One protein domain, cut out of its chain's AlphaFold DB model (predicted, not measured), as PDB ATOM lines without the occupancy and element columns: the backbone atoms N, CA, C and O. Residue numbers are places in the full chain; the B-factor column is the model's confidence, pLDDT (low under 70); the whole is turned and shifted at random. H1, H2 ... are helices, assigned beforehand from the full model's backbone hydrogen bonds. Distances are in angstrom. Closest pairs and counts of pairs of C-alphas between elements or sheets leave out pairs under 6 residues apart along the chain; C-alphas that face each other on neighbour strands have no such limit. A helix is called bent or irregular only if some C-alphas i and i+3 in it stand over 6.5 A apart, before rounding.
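What this domain is: This is residues 255 to 317 of the 388 residues of the protein "Hypothetical protein" of Strombidinopsis acuminata (UniProt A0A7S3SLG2). This is an elongated fold with little regular structure: a long winding stretch, residues 255 to 290, with H1 toward one end and the short H2 farther along. Within that stretch residues 271 to 286 run out toward the other end and fold back near Pro 279, and the last residues, 311 to 317, also run toward that end. The printed part has 63 residues with two named helices, H1 then H2, holding 13 of them, and no named strand; the class is all helix. It is compact, with a radius of gyration of the C-alphas of 11.9 A, and spans 37 by 22 by 17 A.

Where its parts are: The printed part begins at C-alpha 255 (19.650, -27.901, 41.760). H1, residues 291 to 299, measures 13.9 A from C-alpha 291 (25.589, -34.823, 49.523) to C-alpha 299. H2, residues 307 to 310, measures 5.0 A and ends at C-alpha 310 (23.245, -15.829, 39.904).

How they stand to each other: H1 and H2 are apart, joined by a short link of 7 residues. H1 is irregular: C-alphas 292 and 295 are 7.2 A apart. In H1, 3 of 5 O i to N i+4 pairs are within hydrogen-bond range; H2 is too short for such a pair.

The domain as a whole: The two C-alphas farthest apart, of Ala 292 and Gln 317, are 37.4 A apart. The printed part has no cut. Mean pLDDT of the printed part is 93.1, and no printed residue is under 70.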
ATOM      1  N   TRP A 255      18.322 -27.356  42.023       95.50
ATOM      2  CA  TRP A 255      19.650 -27.901  41.760       95.50
ATOM      3  C   TRP A 255      20.641 -27.597  42.886       95.50
ATOM      4  O   TRP A 255      20.517 -26.624  43.635       95.50
ATOM      5  N   CYS A 256      21.673 -28.435  42.985       96.00
ATOM      6  CA  CYS A 256      22.853 -28.151  43.790       96.00
ATOM      7  C   CYS A 256      23.544 -26.884  43.272       96.00
ATOM      8  O   CYS A 256      23.892 -26.807  42.097       96.00
ATOM      9  N   CYS A 257      23.828 -25.918  44.145       95.81
ATOM     10  CA  CYS A 257      24.452 -24.659  43.730       95.81
ATOM     11  C   CYS A 257      25.921 -24.774  43.285       95.81
ATOM     12  O   CYS A 257      26.488 -23.783  42.836       95.81
ATOM     13  N   LEU A 258      26.539 -25.953  43.434       95.94
ATOM     14  CA  LEU A 258      27.927 -26.211  43.041       95.94
ATOM     15  C   LEU A 258      28.041 -27.041  41.759       95.94
ATOM     16  O   LEU A 258      28.784 -26.662  40.864       95.94
ATOM     17  N   CYS A 259      27.328 -28.167  41.667       96.31
ATOM     18  CA  CYS A 259      27.432 -29.084  40.522       96.31
ATOM     19  C   CYS A 259      26.214 -29.070  39.591       96.31
ATOM     20  O   CYS A 259      26.187 -29.834  38.630       96.31
ATOM     21  N   SER A 260      25.190 -28.272  39.902       95.38
ATOM     22  CA  SER A 260      23.944 -28.144  39.131       95.38
ATOM     23  C   SER A 260      23.119 -29.428  38.966       95.38
ATOM     24  O   SER A 260      22.134 -29.431  38.238       95.38
ATOM     25  N   GLN A 261      23.464 -30.512  39.666       95.75
ATOM     26  CA  GLN A 261      22.654 -31.731  39.676       95.75
ATOM     27  C   GLN A 261      21.309 -31.495  40.383       95.75
ATOM     28  O   GLN A 261      21.304 -30.800  41.412       95.75
ATOM     29  N   PRO A 262      20.199 -32.094  39.901       95.88
ATOM     30  CA  PRO A 262      18.899 -32.014  40.558       95.88
ATOM     31  C   PRO A 262      18.982 -32.447  42.022       95.88
ATOM     32  O   PRO A 262      19.518 -33.507  42.355       95.88
ATOM     33  N   TRP A 263      18.483 -31.602  42.920       94.81
ATOM     34  CA  TRP A 263      18.508 -31.870  44.353       94.81
ATOM     35  C   TRP A 263      17.449 -31.038  45.069       94.81
ATOM     36  O   TRP A 263      17.418 -29.826  44.892       94.81
ATOM     37  N   ALA A 264      16.625 -31.660  45.914       91.12
ATOM     38  CA  ALA A 264      15.530 -30.991  46.635       91.12
ATOM     39  C   ALA A 264      15.635 -31.095  48.167       91.12
ATOM     40  O   ALA A 264      14.719 -30.703  48.885       91.12
ATOM     41  N   GLU A 265      16.740 -31.628  48.699       89.12
ATOM     42  CA  GLU A 265      16.936 -31.721  50.147       89.12
ATOM     43  C   GLU A 265      17.680 -30.490  50.683       89.12
ATOM     44  O   GLU A 265      18.813 -30.202  50.285       89.12
ATOM     45  N   TYR A 266      17.066 -29.799  51.649       84.25
ATOM     46  CA  TYR A 266      17.660 -28.649  52.332       84.25
ATOM     47  C   TYR A 266      17.744 -28.850  53.852       84.25
ATOM     48  O   TYR A 266      16.763 -29.173  54.522       84.25
ATOM     49  N   ARG A 267      18.931 -28.607  54.430       80.69
ATOM     50  CA  ARG A 267      19.222 -28.851  55.859       80.69
ATOM     51  C   ARG A 267      19.606 -27.614  56.669       80.69
ATOM     52  O   ARG A 267      20.005 -27.754  57.821       80.69
ATOM     53  N   GLY A 268      19.506 -26.404  56.121       79.50
ATOM     54  CA  GLY A 268      19.827 -25.201  56.905       79.50
ATOM     55  C   GLY A 268      21.318 -24.872  57.036       79.50
ATOM     56  O   GLY A 268      21.650 -23.887  57.689       79.50
ATOM     57  N   GLN A 269      22.210 -25.697  56.476       86.88
ATOM     58  CA  GLN A 269      23.648 -25.665  56.782       86.88
ATOM     59  C   GLN A 269      24.416 -24.615  55.978       86.88
ATOM     60  O   GLN A 269      25.267 -23.918  56.522       86.88
ATOM     61  N   PHE A 270      24.088 -24.475  54.696       94.56
ATOM     62  CA  PHE A 270      24.829 -23.638  53.761       94.56
ATOM     63  C   PHE A 270      24.023 -22.405  53.358       94.56
ATOM     64  O   PHE A 270      22.791 -22.448  53.239       94.56
ATOM     65  N   LYS A 271      24.730 -21.291  53.150       95.56
ATOM     66  CA  LYS A 271      24.148 -19.993  52.797       95.56
ATOM     67  C   LYS A 271      24.919 -19.353  51.654       95.56
ATOM     68  O   LYS A 271      26.126 -19.522  51.541       95.56
ATOM     69  N   CYS A 272      24.207 -18.582  50.847       96.56
ATOM     70  CA  CYS A 272      24.769 -17.775  49.780       96.56
ATOM     71  C   CYS A 272      25.703 -16.700  50.349       96.56
ATOM     72  O   CYS A 272      25.325 -15.952  51.255       96.56
ATOM     73  N   ALA A 273      26.889 -16.587  49.756       97.00
ATOM     74  CA  ALA A 273      27.882 -15.564  50.068       97.00
ATOM     75  C   ALA A 273      27.817 -14.347  49.124       97.00
ATOM     76  O   ALA A 273      28.700 -13.495  49.154       97.00
ATOM     77  N   GLY A 274      26.778 -14.254  48.289       95.81
ATOM     78  CA  GLY A 274      26.551 -13.101  47.420       95.81
ATOM     79  C   GLY A 274      26.329 -11.807  48.207       95.81
ATOM     80  O   GLY A 274      25.746 -11.814  49.298       95.81
ATOM     81  N   SER A 275      26.768 -10.698  47.622       93.31
ATOM     82  CA  SER A 275      26.553  -9.349  48.148       93.31
ATOM     83  C   SER A 275      25.278  -8.749  47.566       93.31
ATOM     84  O   SER A 275      24.891  -9.065  46.442       93.31
ATOM     85  N   LEU A 276      24.622  -7.894  48.342       92.38
ATOM     86  CA  LEU A 276      23.451  -7.138  47.907       92.38
ATOM     87  C   LEU A 276      23.708  -5.642  48.092       92.38
ATOM     88  O   LEU A 276      24.473  -5.278  48.992       92.38
ATOM     89  N   PRO A 277      23.045  -4.778  47.305       88.00
ATOM     90  CA  PRO A 277      23.112  -3.341  47.512       88.00
ATOM     91  C   PRO A 277      22.733  -2.946  48.954       88.00
ATOM     92  O   PRO A 277      21.950  -3.650  49.617       88.00
ATOM     93  N   PRO A 278      23.271  -1.824  49.466       82.75
ATOM     94  CA  PRO A 278      22.827  -1.247  50.727       82.75
ATOM     95  C   PRO A 278      21.299  -1.038  50.750       82.75
ATOM     96  O   PRO A 278      20.711  -0.745  49.711       82.75
ATOM     97  N   PRO A 279      20.636  -1.193  51.913       77.81
ATOM     98  CA  PRO A 279      21.207  -1.440  53.242       77.81
ATOM     99  C   PRO A 279      21.413  -2.930  53.577       77.81
ATOM    100  O   PRO A 279      21.841  -3.251  54.681       77.81
ATOM    101  N   THR A 280      21.091  -3.856  52.666       80.75
ATOM    102  CA  THR A 280      21.057  -5.299  52.975       80.75
ATOM    103  C   THR A 280      22.459  -5.892  53.139       80.75
ATOM    104  O   THR A 280      22.703  -6.681  54.052       80.75
ATOM    105  N   GLY A 281      23.396  -5.514  52.262       86.81
ATOM    106  CA  GLY A 281      24.816  -5.871  52.334       86.81
ATOM    107  C   GLY A 281      25.143  -7.323  51.960       86.81
ATOM    108  O   GLY A 281      25.926  -7.562  51.045       86.81
ATOM    109  N   LYS A 282      24.543  -8.312  52.632       92.50
ATOM    110  CA  LYS A 282      24.785  -9.746  52.386       92.50
ATOM    111  C   LYS A 282      23.492 -10.480  52.059       92.50
ATOM    112  O   LYS A 282      22.467 -10.258  52.692       92.50
ATOM    113  N   CYS A 283      23.569 -11.412  51.115       94.50
ATOM    114  CA  CYS A 283      22.443 -12.254  50.734       94.50
ATOM    115  C   CYS A 283      22.059 -13.244  51.841       94.50
ATOM    116  O   CYS A 283      20.929 -13.226  52.320       94.50
ATOM    117  N   ALA A 284      22.987 -14.121  52.240       93.62
ATOM    118  CA  ALA A 284      22.791 -15.137  53.280       93.62
ATOM    119  C   ALA A 284      21.575 -16.074  53.084       93.62
ATOM    120  O   ALA A 284      21.206 -16.798  54.015       93.62
ATOM    121  N   VAL A 285      20.974 -16.093  51.888       93.56
ATOM    122  CA  VAL A 285      19.869 -16.993  51.551       93.56
ATOM    123  C   VAL A 285      20.360 -18.440  51.640       93.56
ATOM    124  O   VAL A 285      21.427 -18.746  51.106       93.56
ATOM    125  N   PRO A 286      19.612 -19.325  52.311       92.81
ATOM    126  CA  PRO A 286      19.710 -20.773  52.154       92.81
ATOM    127  C   PRO A 286      20.096 -21.259  50.749       92.81
ATOM    128  O   PRO A 286      19.423 -20.923  49.781       92.81
ATOM    129  N   VAL A 287      21.140 -22.085  50.632       94.81
ATOM    130  CA  VAL A 287      21.467 -22.758  49.362       94.81
ATOM    131  C   VAL A 287      21.349 -24.269  49.478       94.81
ATOM    132  O   VAL A 287      21.600 -24.856  50.533       94.81
ATOM    133  N   ILE A 288      20.968 -24.884  48.364       94.69
ATOM    134  CA  ILE A 288      20.832 -26.325  48.214       94.69
ATOM    135  C   ILE A 288      22.187 -26.891  47.779       94.69
ATOM    136  O   ILE A 288      22.768 -26.443  46.794       94.69
ATOM    137  N   VAL A 289      22.703 -27.864  48.532       95.75
ATOM    138  CA  VAL A 289      23.992 -28.519  48.271       95.75
ATOM    139  C   VAL A 289      23.785 -30.027  48.362       95.75
ATOM    140  O   VAL A 289      23.394 -30.535  49.418       95.75
ATOM    141  N   CYS A 290      24.042 -30.745  47.266       95.62
ATOM    142  CA  CYS A 290      23.925 -32.201  47.245       95.62
ATOM    143  C   CYS A 290      24.978 -32.855  48.145       95.62
ATOM    144  O   CYS A 290      26.022 -32.264  48.428       95.62
ATOM    145  N   LYS A 291      24.728 -34.099  48.570       95.38
ATOM    146  CA  LYS A 291      25.589 -34.823  49.523       95.38
ATOM    147  C   LYS A 291      27.066 -34.851  49.102       95.38
ATOM    148  O   LYS A 291      27.932 -34.617  49.938       95.38
ATOM    149  N   ALA A 292      27.343 -35.070  47.815       96.81
ATOM    150  CA  ALA A 292      28.704 -35.120  47.276       96.81
ATOM    151  C   ALA A 292      29.441 -33.770  47.355       96.81
ATOM    152  O   ALA A 292      30.653 -33.735  47.539       96.81
ATOM    153  N   CYS A 293      28.718 -32.651  47.266       96.94
ATOM    154  CA  CYS A 293      29.304 -31.313  47.288       96.94
ATOM    155  C   CYS A 293      29.409 -30.707  48.697       96.94
ATOM    156  O   CYS A 293      30.010 -29.644  48.843       96.94
ATOM    157  N   GLN A 294      28.857 -31.342  49.738       96.06
ATOM    158  CA  GLN A 294      28.893 -30.799  51.106       96.06
ATOM    159  C   GLN A 294      30.316 -30.568  51.643       96.06
ATOM    160  O   GLN A 294      30.538 -29.498  52.213       96.06
ATOM    161  N   PRO A 295      31.299 -31.477  51.446       96.88
ATOM    162  CA  PRO A 295      32.676 -31.222  51.871       96.88
ATOM    163  C   PRO A 295      33.280 -29.987  51.188       96.88
ATOM    164  O   PRO A 295      33.857 -29.132  51.856       96.88
ATOM    165  N   ALA A 296      33.074 -29.838  49.876       96.75
ATOM    166  CA  ALA A 296      33.554 -28.684  49.115       96.75
ATOM    167  C   ALA A 296      32.873 -27.376  49.554       96.75
ATOM    168  O   ALA A 296      33.535 -26.354  49.723       96.75
ATOM    169  N   ALA A 297      31.560 -27.412  49.805       96.62
ATOM    170  CA  ALA A 297      30.809 -26.268  50.315       96.62
ATOM    171  C   ALA A 297      31.273 -25.828  51.712       96.62
ATOM    172  O   ALA A 297      31.282 -24.634  52.007       96.62
ATOM    173  N   ALA A 298      31.663 -26.779  52.568       96.38
ATOM    174  CA  ALA A 298      32.219 -26.492  53.887       96.38
ATOM    175  C   ALA A 298      33.644 -25.923  53.805       96.38
ATOM    176  O   ALA A 298      33.974 -25.015  54.563       96.38
ATOM    177  N   ALA A 299      34.462 -26.421  52.873       97.56
ATOM    178  CA  ALA A 299      35.821 -25.936  52.648       97.56
ATOM    179  C   ALA A 299      35.855 -24.523  52.039       97.56
ATOM    180  O   ALA A 299      36.729 -23.730  52.378       97.56
ATOM    181  N   ASN A 300      34.901 -24.190  51.161       96.81
ATOM    182  CA  ASN A 300      34.840 -22.891  50.490       96.81
ATOM    183  C   ASN A 300      33.425 -22.270  50.513       96.81
ATOM    184  O   ASN A 300      32.755 -22.173  49.480       96.81
ATOM    185  N   PRO A 301      32.947 -21.802  51.681       95.69
ATOM    186  CA  PRO A 301      31.601 -21.244  51.812       95.69
ATOM    187  C   PRO A 301      31.415 -19.923  51.048       95.69
ATOM    188  O   PRO A 301      30.287 -19.564  50.707       95.69
ATOM    189  N   SER A 302      32.496 -19.192  50.750       95.75
ATOM    190  CA  SER A 302      32.437 -17.924  50.012       95.75
ATOM    191  C   SER A 302      32.146 -18.108  48.518       95.75
ATOM    192  O   SER A 302      31.693 -17.157  47.874       95.75
ATOM    193  N   ALA A 303      32.320 -19.316  47.972       94.62
ATOM    194  CA  ALA A 303      31.965 -19.651  46.592       94.62
ATOM    195  C   ALA A 303      30.457 -19.876  46.386       94.62
ATOM    196  O   ALA A 303      29.962 -19.811  45.264       94.62
ATOM    197  N   LEU A 304      29.694 -20.105  47.457       97.12
ATOM    198  CA  LEU A 304      28.289 -20.488  47.351       97.12
ATOM    199  C   LEU A 304      27.412 -19.329  46.865       97.12
ATOM    200  O   LEU A 304      27.446 -18.221  47.414       97.12
ATOM    201  N   ARG A 305      26.572 -19.588  45.859       96.94
ATOM    202  CA  ARG A 305      25.595 -18.630  45.321       96.94
ATOM    203  C   ARG A 305      24.209 -19.267  45.253       96.94
ATOM    204  O   ARG A 305      24.079 -20.432  44.913       96.94
ATOM    205  N   CYS A 306      23.169 -18.518  45.617       95.31
ATOM    206  CA  CYS A 306      21.782 -18.928  45.378       95.31
ATOM    207  C   CYS A 306      21.336 -18.507  43.964       95.31
ATOM    208  O   CYS A 306      21.883 -17.516  43.467       95.31
ATOM    209  N   PRO A 307      20.287 -19.130  43.391       94.25
ATOM    210  CA  PRO A 307      19.762 -18.776  42.064       94.25
ATOM    211  C   PRO A 307      19.505 -17.277  41.896       94.25
ATOM    212  O   PRO A 307      20.050 -16.642  41.005       94.25
ATOM    213  N   LEU A 308      18.850 -16.651  42.879       96.06
ATOM    214  CA  LEU A 308      18.584 -15.210  42.857       96.06
ATOM    215  C   LEU A 308      19.844 -14.330  42.753       96.06
ATOM    216  O   LEU A 308      19.767 -13.205  42.287       96.06
ATOM    217  N   CYS A 309      20.996 -14.758  43.279       96.25
ATOM    218  CA  CYS A 309      22.242 -13.992  43.129       96.25
ATOM    219  C   CYS A 309      22.920 -14.274  41.788       96.25
ATOM    220  O   CYS A 309      23.600 -13.394  41.281       96.25
ATOM    221  N   GLN A 310      22.750 -15.478  41.237       94.94
ATOM    222  CA  GLN A 310      23.245 -15.829  39.904       94.94
ATOM    223  C   GLN A 310      22.466 -15.074  38.820       94.94
ATOM    224  O   GLN A 310      23.068 -14.561  37.888       94.94
ATOM    225  N   GLU A 311      21.153 -14.921  39.002       94.81
ATOM    226  CA  GLU A 311      20.265 -14.124  38.143       94.81
ATOM    227  C   GLU A 311      20.445 -12.604  38.310       94.81
ATOM    228  O   GLU A 311      19.828 -11.831  37.587       94.81
ATOM    229  N   GLY A 312      21.221 -12.150  39.301       94.56
ATOM    230  CA  GLY A 312      21.317 -10.724  39.628       94.56
ATOM    231  C   GLY A 312      20.009 -10.115  40.157       94.56
ATOM    232  O   GLY A 312      19.845  -8.900  40.120       94.56
ATOM    233  N   TYR A 313      19.079 -10.932  40.667       94.31
ATOM    234  CA  TYR A 313      17.789 -10.463  41.169       94.31
ATOM    235  C   TYR A 313      17.946  -9.576  42.413       94.31
ATOM    236  O   TYR A 313      18.476 -10.003  43.457       94.31
ATOM    237  N   ILE A 314      17.401  -8.364  42.305       91.25
ATOM    238  CA  ILE A 314      17.291  -7.370  43.368       91.25
ATOM    239  C   ILE A 314      15.808  -7.114  43.634       91.25
ATOM    240  O   ILE A 314      15.064  -6.747  42.729       91.25
ATOM    241  N   ALA A 315      15.388  -7.303  44.884       89.50
ATOM    242  CA  ALA A 315      14.014  -7.033  45.283       89.50
ATOM    243  C   ALA A 315      13.698  -5.524  45.204       89.50
ATOM    244  O   ALA A 315      14.597  -4.701  45.443       89.50
ATOM    245  N   PRO A 316      12.428  -5.152  44.964       90.25
ATOM    246  CA  PRO A 316      11.967  -3.775  45.106       90.25
ATOM    247  C   PRO A 316      12.322  -3.194  46.480       90.25
ATOM    248  O   PRO A 316      12.462  -3.924  47.469       90.25
ATOM    249  N   GLN A 317      12.500  -1.871  46.552       84.50
ATOM    250  CA  GLN A 317      13.019  -1.204  47.754       84.50
ATOM    251  C   GLN A 317      11.970  -0.407  48.535       84.50
ATOM    252  O   GLN A 317      12.108  -0.292  49.757       84.50
TER     253      GLN A 317